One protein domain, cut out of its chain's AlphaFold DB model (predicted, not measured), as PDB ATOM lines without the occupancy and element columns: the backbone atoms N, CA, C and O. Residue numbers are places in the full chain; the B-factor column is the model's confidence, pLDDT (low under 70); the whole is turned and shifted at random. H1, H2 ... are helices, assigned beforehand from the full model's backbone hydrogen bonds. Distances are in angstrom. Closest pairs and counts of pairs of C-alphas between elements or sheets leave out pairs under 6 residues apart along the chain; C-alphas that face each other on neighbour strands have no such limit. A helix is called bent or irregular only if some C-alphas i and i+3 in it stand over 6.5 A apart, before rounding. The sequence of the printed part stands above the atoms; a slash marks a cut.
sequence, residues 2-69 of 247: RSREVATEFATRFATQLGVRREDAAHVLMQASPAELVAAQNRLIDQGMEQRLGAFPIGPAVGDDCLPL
ATOM      1  N   ARG A   2      31.004 -35.644 -39.919       79.19
ATOM      2  CA  ARG A   2      31.308 -36.856 -40.708       79.19
ATOM      3  C   ARG A   2      32.208 -36.540 -41.895       79.19
ATOM      4  O   ARG A   2      31.980 -35.539 -42.568       79.19
ATOM      5  N   SER A   3      33.162 -37.425 -42.179       84.44
ATOM      6  CA  SER A   3      33.921 -37.369 -43.428       84.44
ATOM      7  C   SER A   3      33.042 -37.750 -44.623       84.44
ATOM      8  O   SER A   3      31.971 -38.350 -44.464       84.44
ATOM      9  N   ARG A   4      33.512 -37.431 -45.831       86.06
ATOM     10  CA  ARG A   4      32.846 -37.795 -47.086       86.06
ATOM     11  C   ARG A   4      32.666 -39.310 -47.219       86.06
ATOM     12  O   ARG A   4      31.634 -39.760 -47.712       86.06
ATOM     13  N   GLU A   5      33.633 -40.096 -46.760       86.81
ATOM     14  CA  GLU A   5      33.606 -41.562 -46.804       86.81
ATOM     15  C   GLU A   5      32.482 -42.103 -45.918       86.81
ATOM     16  O   GLU A   5      31.629 -42.852 -46.391       86.81
ATOM     17  N   VAL A   6      32.414 -41.642 -44.664       83.94
ATOM     18  CA  VAL A   6      31.357 -42.041 -43.723       83.94
ATOM     19  C   VAL A   6      29.987 -41.581 -44.232       83.94
ATOM     20  O   VAL A   6      29.025 -42.344 -44.205       83.94
ATOM     21  N   ALA A   7      29.874 -40.355 -44.751       87.19
ATOM     22  CA  ALA A   7      28.629 -39.864 -45.344       87.19
ATOM     23  C   ALA A   7      28.186 -40.713 -46.552       87.19
ATOM     24  O   ALA A   7      27.006 -41.035 -46.686       87.19
ATOM     25  N   THR A   8      29.134 -41.140 -47.392       88.56
ATOM     26  CA  THR A   8      28.887 -42.029 -48.538       88.56
ATOM     27  C   THR A   8      28.401 -43.408 -48.096       88.56
ATOM     28  O   THR A   8      27.524 -43.992 -48.740       88.56
ATOM     29  N   GLU A   9      28.942 -43.935 -47.000       87.88
ATOM     30  CA  GLU A   9      28.493 -45.198 -46.421       87.88
ATOM     31  C   GLU A   9      27.041 -45.099 -45.934       87.88
ATOM     32  O   GLU A   9      26.205 -45.920 -46.316       87.88
ATOM     33  N   PHE A  10      26.707 -44.057 -45.164       87.75
ATOM     34  CA  PHE A  10      25.333 -43.818 -44.712       87.75
ATOM     35  C   PHE A  10      24.365 -43.597 -45.880       87.75
ATOM     36  O   PHE A  10      23.270 -44.158 -45.868       87.75
ATOM     37  N   ALA A  11      24.771 -42.856 -46.915       90.00
ATOM     38  CA  ALA A  11      23.967 -42.666 -48.123       90.00
ATOM     39  C   ALA A  11      23.706 -43.993 -48.858       90.00
ATOM     40  O   ALA A  11      22.589 -44.250 -49.303       90.00
ATOM     41  N   THR A  12      24.712 -44.871 -48.932       89.94
ATOM     42  CA  THR A  12      24.570 -46.203 -49.541       89.94
ATOM     43  C   THR A  12      23.614 -47.074 -48.729       89.94
ATOM     44  O   THR A  12      22.703 -47.673 -49.292       89.94
ATOM     45  N   ARG A  13      23.753 -47.095 -47.398       89.06
ATOM     46  CA  ARG A  13      22.837 -47.826 -46.508       89.06
ATOM     47  C   ARG A  13      21.403 -47.302 -46.616       89.06
ATOM     48  O   ARG A  13      20.470 -48.098 -46.631       89.06
ATOM     49  N   PHE A  14      21.221 -45.987 -46.737       91.38
ATOM     50  CA  PHE A  14      19.908 -45.376 -46.945       91.38
ATOM     51  C   PHE A  14      19.267 -45.817 -48.270       91.38
ATOM     52  O   PHE A  14      18.101 -46.199 -48.286       91.38
ATOM     53  N   ALA A  15      20.032 -45.840 -49.365       92.06
ATOM     54  CA  ALA A  15      19.567 -46.385 -50.643       92.06
ATOM     55  C   ALA A  15      19.157 -47.865 -50.520       92.06
ATOM     56  O   ALA A  15      18.079 -48.248 -50.976       92.06
ATOM     57  N   THR A  16      19.936 -48.679 -49.802       90.44
ATOM     58  CA  THR A  16      19.573 -50.077 -49.520       90.44
ATOM     59  C   THR A  16      18.243 -50.193 -48.767       90.44
ATOM     60  O   THR A  16      17.466 -51.100 -49.055       90.44
ATOM     61  N   GLN A  17      17.922 -49.263 -47.858       90.44
ATOM     62  CA  GLN A  17      16.626 -49.245 -47.159       90.44
ATOM     63  C   GLN A  17      15.427 -48.998 -48.079       90.44
ATOM     64  O   GLN A  17      14.301 -49.334 -47.708       90.44
ATOM     65  N   LEU A  18      15.652 -48.412 -49.254       89.88
ATOM     66  CA  LEU A  18      14.646 -48.226 -50.299       89.88
ATOM     67  C   LEU A  18      14.656 -49.365 -51.331       89.88
ATOM     68  O   LEU A  18      13.875 -49.338 -52.275       89.88
ATOM     69  N   GLY A  19      15.525 -50.370 -51.163       90.06
ATOM     70  CA  GLY A  19      15.655 -51.494 -52.092       90.06
ATOM     71  C   GLY A  19      16.290 -51.118 -53.431       90.06
ATOM     72  O   GLY A  19      16.127 -51.852 -54.404       90.06
ATOM     73  N   VAL A  20      17.000 -49.987 -53.501       92.06
ATOM     74  CA  VAL A  20      17.597 -49.486 -54.745       92.06
ATOM     75  C   VAL A  20      19.109 -49.639 -54.749       92.06
ATOM     76  O   VAL A  20      19.777 -49.516 -53.721       92.06
ATOM     77  N   ARG A  21      19.662 -49.889 -55.937       87.19
ATOM     78  CA  ARG A  21      21.111 -49.922 -56.146       87.19
ATOM     79  C   ARG A  21      21.670 -48.503 -56.198       87.19
ATOM     80  O   ARG A  21      20.958 -47.553 -56.520       87.19
ATOM     81  N   ARG A  22      22.964 -48.362 -55.910       84.12
ATOM     82  CA  ARG A  22      23.645 -47.063 -55.816       84.12
ATOM     83  C   ARG A  22      23.541 -46.250 -57.108       84.12
ATOM     84  O   ARG A  22      23.370 -45.038 -57.044       84.12
ATOM     85  N   GLU A  23      23.647 -46.911 -58.252       88.25
ATOM     86  CA  GLU A  23      23.572 -46.318 -59.588       88.25
ATOM     87  C   GLU A  23      22.210 -45.674 -59.891       88.25
ATOM     88  O   GLU A  23      22.161 -44.626 -60.528       88.25
ATOM     89  N   ASP A  24      21.126 -46.248 -59.365       91.19
ATOM     90  CA  ASP A  24      19.749 -45.797 -59.604       91.19
ATOM     91  C   ASP A  24      19.230 -44.902 -58.457       91.19
ATOM     92  O   ASP A  24      18.196 -44.238 -58.579       91.19
ATOM     93  N   ALA A  25      19.961 -44.857 -57.336       91.25
ATOM     94  CA  ALA A  25      19.516 -44.267 -56.077       91.25
ATOM     95  C   ALA A  25      19.088 -42.804 -56.215       91.25
ATOM     96  O   ALA A  25      18.021 -42.442 -55.731       91.25
ATOM     97  N   ALA A  26      19.879 -41.963 -56.889       92.00
ATOM     98  CA  ALA A  26      19.566 -40.540 -57.024       92.00
ATOM     99  C   ALA A  26      18.236 -40.304 -57.759       92.00
ATOM    100  O   ALA A  26      17.445 -39.460 -57.346       92.00
ATOM    101  N   HIS A  27      17.966 -41.074 -58.817       92.50
ATOM    102  CA  HIS A  27      16.721 -40.965 -59.572       92.50
ATOM    103  C   HIS A  27      15.517 -41.381 -58.724       92.50
ATOM    104  O   HIS A  27      14.541 -40.638 -58.635       92.50
ATOM    105  N   VAL A  28      15.613 -42.531 -58.048       91.31
ATOM    106  CA  VAL A  28      14.514 -43.047 -57.223       91.31
ATOM    107  C   VAL A  28      14.259 -42.159 -56.007       91.31
ATOM    108  O   VAL A  28      13.109 -41.878 -55.689       91.31
ATOM    109  N   LEU A  29      15.309 -41.639 -55.364       92.75
ATOM    110  CA  LEU A  29      15.183 -40.707 -54.238       92.75
ATOM    111  C   LEU A  29      14.409 -39.439 -54.609       92.75
ATOM    112  O   LEU A  29      13.635 -38.944 -53.796       92.75
ATOM    113  N   MET A  30      14.592 -38.932 -55.831       95.06
ATOM    114  CA  MET A  30      13.887 -37.744 -56.322       95.06
ATOM    115  C   MET A  30      12.414 -38.006 -56.668       95.06
ATOM    116  O   MET A  30      11.648 -37.054 -56.809       95.06
ATOM    117  N   GLN A  31      12.015 -39.272 -56.819       94.88
ATOM    118  CA  GLN A  31      10.640 -39.684 -57.122       94.88
ATOM    119  C   GLN A  31       9.900 -40.258 -55.909       94.88
ATOM    120  O   GLN A  31       8.670 -40.295 -55.909       94.88
ATOM    121  N   ALA A  32      10.635 -40.706 -54.890       94.75
ATOM    122  CA  ALA A  32      10.074 -41.245 -53.664       94.75
ATOM    123  C   ALA A  32       9.214 -40.201 -52.943       94.75
ATOM    124  O   ALA A  32       9.540 -39.013 -52.859       94.75
ATOM    125  N   SER A  33       8.113 -40.665 -52.366       96.69
ATOM    126  CA  SER A  33       7.281 -39.836 -51.510       96.69
ATOM    127  C   SER A  33       8.017 -39.478 -50.209       96.69
ATOM    128  O   SER A  33       8.839 -40.255 -49.709       96.69
ATOM    129  N   PRO A  34       7.674 -38.345 -49.566       95.94
ATOM    130  CA  PRO A  34       8.219 -38.008 -48.252       95.94
ATOM    131  C   PRO A  34       8.022 -39.116 -47.205       95.94
ATOM    132  O   PRO A  34       8.883 -39.318 -46.352       95.94
ATOM    133  N   ALA A  35       6.914 -39.860 -47.281       96.00
ATOM    134  CA  ALA A  35       6.623 -40.959 -46.366       96.00
ATOM    135  C   ALA A  35       7.614 -42.125 -46.521       96.00
ATOM    136  O   ALA A  35       8.077 -42.670 -45.520       96.00
ATOM    137  N   GLU A  36       7.984 -42.477 -47.753       94.69
ATOM    138  CA  GLU A  36       8.972 -43.529 -48.027       94.69
ATOM    139  C   GLU A  36      10.366 -43.130 -47.541       94.69
ATOM    140  O   GLU A  36      11.053 -43.937 -46.910       94.69
ATOM    141  N   LEU A  37      10.755 -41.870 -47.760       93.62
ATOM    142  CA  LEU A  37      12.035 -41.335 -47.294       93.62
ATOM    143  C   LEU A  37      12.135 -41.347 -45.762       93.62
ATOM    144  O   LEU A  37      13.144 -41.787 -45.208       93.62
ATOM    145  N   VAL A  38      11.078 -40.919 -45.064       92.94
ATOM    146  CA  VAL A  38      11.022 -40.958 -43.593       92.94
ATOM    147  C   VAL A  38      11.027 -42.400 -43.080       92.94
ATOM    148  O   VAL A  38      11.734 -42.711 -42.125       92.94
ATOM    149  N   ALA A  39      10.296 -43.312 -43.727       92.31
ATOM    150  CA  ALA A  39      10.295 -44.721 -43.342       92.31
ATOM    151  C   ALA A  39      11.682 -45.368 -43.506       92.31
ATOM    152  O   ALA A  39      12.116 -46.117 -42.630       92.31
ATOM    153  N   ALA A  40      12.400 -45.059 -44.591       92.00
ATOM    154  CA  ALA A  40      13.777 -45.507 -44.799       92.00
ATOM    155  C   ALA A  40      14.743 -44.913 -43.761       92.00
ATOM    156  O   ALA A  40      15.606 -45.626 -43.250       92.00
ATOM    157  N   GLN A  41      14.566 -43.636 -43.400       90.56
ATOM    158  CA  GLN A  41      15.343 -42.995 -42.338       90.56
ATOM    159  C   GLN A  41      15.145 -43.701 -40.996       90.56
ATOM    160  O   GLN A  41      16.135 -44.007 -40.338       90.56
ATOM    161  N   ASN A  42      13.900 -43.985 -40.609       88.06
ATOM    162  CA  ASN A  42      13.599 -44.651 -39.342       88.06
ATOM    163  C   ASN A  42      14.252 -46.034 -39.272       88.06
ATOM    164  O   ASN A  42      14.970 -46.312 -38.319       88.06
ATOM    165  N   ARG A  43      14.138 -46.844 -40.335       88.62
ATOM    166  CA  ARG A  43      14.827 -48.145 -40.400       88.62
ATOM    167  C   ARG A  43      16.345 -48.017 -40.262       88.62
ATOM    168  O   ARG A  43      16.981 -48.849 -39.624       88.62
ATOM    169  N   LEU A  44      16.939 -46.981 -40.858       86.31
ATOM    170  CA  LEU A  44      18.376 -46.733 -40.751       86.31
ATOM    171  C   LEU A  44      18.791 -46.277 -39.342       86.31
ATOM    172  O   LEU A  44      19.875 -46.640 -38.888       86.31
ATOM    173  N   ILE A  45      17.949 -45.505 -38.647       80.62
ATOM    174  CA  ILE A  45      18.148 -45.152 -37.233       80.62
ATOM    175  C   ILE A  45      18.106 -46.418 -36.375       80.62
ATOM    176  O   ILE A  45      19.023 -46.632 -35.584       80.62
ATOM    177  N   ASP A  46      17.104 -47.275 -36.578       79.69
ATOM    178  CA  ASP A  46      16.938 -48.522 -35.826       79.69
ATOM    179  C   ASP A  46      18.166 -49.437 -35.999       79.69
ATOM    180  O   ASP A  46      18.770 -49.869 -35.017       79.69
ATOM    181  N   GLN A  47      18.643 -49.617 -37.238       75.06
ATOM    182  CA  GLN A  47      19.888 -50.352 -37.513       75.06
ATOM    183  C   GLN A  47      21.124 -49.693 -36.889       75.06
ATOM    184  O   GLN A  47      22.016 -50.380 -36.387       75.06
ATOM    185  N   GLY A  48      21.209 -48.361 -36.932       69.12
ATOM    186  CA  GLY A  48      22.312 -47.607 -36.337       69.12
ATOM    187  C   GLY A  48      22.383 -47.766 -34.817       69.12
ATOM    188  O   GLY A  48      23.483 -47.808 -34.262       69.12
ATOM    189  N   MET A  49      21.231 -47.911 -34.159       61.44
ATOM    190  CA  MET A  49      21.121 -48.197 -32.728       61.44
ATOM    191  C   MET A  49      21.555 -49.617 -32.378       61.44
ATOM    192  O   MET A  49      22.306 -49.798 -31.420       61.44
ATOM    193  N   GLU A  50      21.169 -50.609 -33.179       60.53
ATOM    194  CA  GLU A  50      21.593 -52.001 -32.985       60.53
ATOM    195  C   GLU A  50      23.102 -52.186 -33.217       60.53
ATOM    196  O   GLU A  50      23.773 -52.896 -32.468       60.53
ATOM    197  N   GLN A  51      23.656 -51.510 -34.228       57.38
ATOM    198  CA  GLN A  51      25.053 -51.658 -34.659       57.38
ATOM    199  C   GLN A  51      26.009 -50.611 -34.058       57.38
ATOM    200  O   GLN A  51      27.191 -50.604 -34.396       57.38
ATOM    201  N   ARG A  52      25.523 -49.725 -33.174       55.62
ATOM    202  CA  ARG A  52      26.288 -48.624 -32.543       55.62
ATOM    203  C   ARG A  52      26.993 -47.679 -33.533       55.62
ATOM    204  O   ARG A  52      28.055 -47.142 -33.237       55.62
ATOM    205  N   LEU A  53      26.395 -47.418 -34.693       50.34
ATOM    206  CA  LEU A  53      27.007 -46.624 -35.778       50.34
ATOM    207  C   LEU A  53      26.874 -45.099 -35.599       50.34
ATOM    208  O   LEU A  53      27.280 -44.317 -36.461       50.34
ATOM    209  N   GLY A  54      26.305 -44.664 -34.476       52.59
ATOM    210  CA  GLY A  54      26.097 -43.260 -34.141       52.59
ATOM    211  C   GLY A  54      24.639 -42.814 -34.250       52.59
ATOM    212  O   GLY A  54      23.802 -43.437 -34.894       52.59
ATOM    213  N   ALA A  55      24.353 -41.702 -33.577       54.75
ATOM    214  CA  ALA A  55      23.011 -41.238 -33.239       54.75
ATOM    215  C   ALA A  55      22.127 -40.819 -34.432       54.75
ATOM    216  O   ALA A  55      20.923 -41.047 -34.420       54.75
ATOM    217  N   PHE A  56      22.701 -40.199 -35.466       66.44
ATOM    218  CA  PHE A  56      21.918 -39.547 -36.525       66.44
ATOM    219  C   PHE A  56      22.420 -39.943 -37.902       66.44
ATOM    220  O   PHE A  56      23.466 -39.435 -38.283       66.44
ATOM    221  N   PRO A  57      21.744 -40.795 -38.685       70.00
ATOM    222  CA  PRO A  57      22.282 -41.259 -39.963       70.00
ATOM    223  C   PRO A  57      22.393 -40.157 -41.023       70.00
ATOM    224  O   PRO A  57      23.210 -40.262 -41.932       70.00
ATOM    225  N   ILE A  58      21.612 -39.084 -40.886       82.56
ATOM    226  CA  ILE A  58      21.613 -37.935 -41.793       82.56
ATOM    227  C   ILE A  58      22.052 -36.693 -41.015       82.56
ATOM    228  O   ILE A  58      21.536 -36.417 -39.934       82.56
ATOM    229  N   GLY A  59      23.019 -35.957 -41.555       83.81
ATOM    230  CA  GLY A  59      23.548 -34.732 -40.963       83.81
ATOM    231  C   GLY A  59      24.650 -34.119 -41.828       83.81
ATOM    232  O   GLY A  59      24.969 -34.678 -42.879       83.81
ATOM    233  N   PRO A  60      25.240 -32.992 -41.397       84.75
ATOM    234  CA  PRO A  60      26.299 -32.328 -42.148       84.75
ATOM    235  C   PRO A  60      27.521 -33.236 -42.359       84.75
ATOM    236  O   PRO A  60      27.947 -33.952 -41.445       84.75
ATOM    237  N   ALA A  61      28.097 -33.164 -43.558       88.94
ATOM    238  CA  ALA A  61      29.355 -33.804 -43.926       88.94
ATOM    239  C   ALA A  61      30.392 -32.730 -44.275       88.94
ATOM    240  O   ALA A  61      30.027 -31.650 -44.728       88.94
ATOM    241  N   VAL A  62      31.669 -33.016 -44.028       91.06
ATOM    242  CA  VAL A  62      32.780 -32.120 -44.386       91.06
ATOM    243  C   VAL A  62      33.477 -32.584 -45.661       91.06
ATOM    244  O   VAL A  62      33.459 -33.773 -45.997       91.06
ATOM    245  N   GLY A  63      34.158 -31.653 -46.326       87.69
ATOM    246  CA  GLY A  63      34.981 -31.915 -47.506       87.69
ATOM    247  C   GLY A  63      34.253 -31.685 -48.829       87.69
ATOM    248  O   GLY A  63      34.584 -32.332 -49.826       87.69
ATOM    249  N   ASP A  64      33.248 -30.814 -48.851       88.44
ATOM    250  CA  ASP A  64      32.660 -30.261 -50.074       88.44
ATOM    251  C   ASP A  64      32.928 -28.749 -50.188       88.44
ATOM    252  O   ASP A  64      33.725 -28.185 -49.439       88.44
ATOM    253  N   ASP A  65      32.341 -28.107 -51.192       90.81
ATOM    254  CA  ASP A  65      32.486 -26.676 -51.462       90.81
ATOM    255  C   ASP A  65      31.762 -25.788 -50.437       90.81
ATOM    256  O   ASP A  65      32.181 -24.653 -50.202       90.81
ATOM    257  N   CYS A  66      30.711 -26.303 -49.797       89.50
ATOM    258  CA  CYS A  66      29.926 -25.592 -48.794       89.50
ATOM    259  C   CYS A  66      30.567 -25.666 -47.398       89.50
ATOM    260  O   CYS A  66      30.581 -24.676 -46.664       89.50
ATOM    261  N   LEU A  67      31.098 -26.832 -47.024       91.00
ATOM    262  CA  LEU A  67      31.760 -27.099 -45.751       91.00
ATOM    263  C   LEU A  67      33.095 -27.839 -45.983       91.00
ATOM    264  O   LEU A  67      33.211 -29.041 -45.719       91.00
ATOM    265  N   PRO A  68      34.141 -27.132 -46.450       91.56
ATOM    266  CA  PRO A  68      35.414 -27.754 -46.822       91.56
ATOM    267  C   PRO A  68      36.196 -28.311 -45.626       91.56
ATOM    268  O   PRO A  68      36.984 -29.241 -45.785       91.56
ATOM    269  N   LEU A  69      35.979 -27.764 -44.427       91.69
ATOM    270  CA  LEU A  69      36.682 -28.126 -43.196       91.69
ATOM    271  C   LEU A  69      35.695 -28.364 -42.053       91.69
ATOM    272  O   LEU A  69      34.601 -27.797 -42.030       91.69
TER     273      LEU A  69
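AT A GLANCE: This is residues 2 to 69 of the 247 residues of the protein "Carboxylesterase family protein" of Mycobacterium xenopi 3993 (UniProt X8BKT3). Three helices gather at one end of H1: H3 crosses the last part of H1 steeply, H2 sits beside that same end, and the rest of H1 reaches away from both. After H3, residues 51 to 69 have no named element; they run back past H1 as a long tail to the region of its first residues. The printed part has 68 residues with three named helices, in the order H1, H2, H3, and no named strand; its class is all helix. The whole is compact, with a radius of gyration of the C-alphas of 12.4 A, and spans 32 by 29 by 19 A along its three main axes.

HOW THE PARTS SIT: H3, residues 34 to 50, is the longest helix and touches H1, residues 4 to 17. Their closest C-alphas are those of Ala 40 and Gln 17, 5.3 A apart. H3 touches H1 with residues 40 to 44 alone, and H1 touches H3 with residues 13 to 17 alone. H3 and H1 stand at a steep tilt of 67 degrees, opposite ways. H2, residues 22 to 31, and H1 only just touch, with 3 pairs of C-alphas within 8 A, and they touch only at the corner by their link. The closest C-alphas there are those of Ala 15 and Ala 25, 5.8 A apart, and H1 touches H2 with residues 12 to 15 alone. H1 and H2 run the same way at a steep tilt of 68 degrees, only just short of about perpendicular. H2 and H3 are close but not clearly touching; their closest C-alphas, those of Leu 29 and Leu 37, are 7.7 A apart. They run opposite ways at a steep tilt of 47 degrees. In H1 and H3 every O i to N i+4 pair is within hydrogen-bond range, while in H2 it is 4 of 6.

IN THESE COORDINATES: H3 runs 24.7 A from C-alpha 34 at (8.219, -38.008, -48.252) to C-alpha 50 at (21.593, -52.001, -32.985). H1 begins with C-alpha 4 at (32.846, -37.795, -47.086) and measures 19.9 A to C-alpha 17. H2, from Arg 22 to Gln 31, is 15.0 A long and irregular: its C-alphas 23 and 26 are 7.5 A apart.

THE WHOLE: The two C-alphas farthest apart are those of Glu 50 and Asp 65, at 33.2 A, while those of Arg 2 and Leu 69, the first and last printed, are 10.5 A apart. The printed part has no cut, and the links H1 to H2 and H2 to H3 are tight. The mean pLDDT of the printed part is 84.9; residues 48 to 56, of which 48 to 50 belong to H3, are under 70.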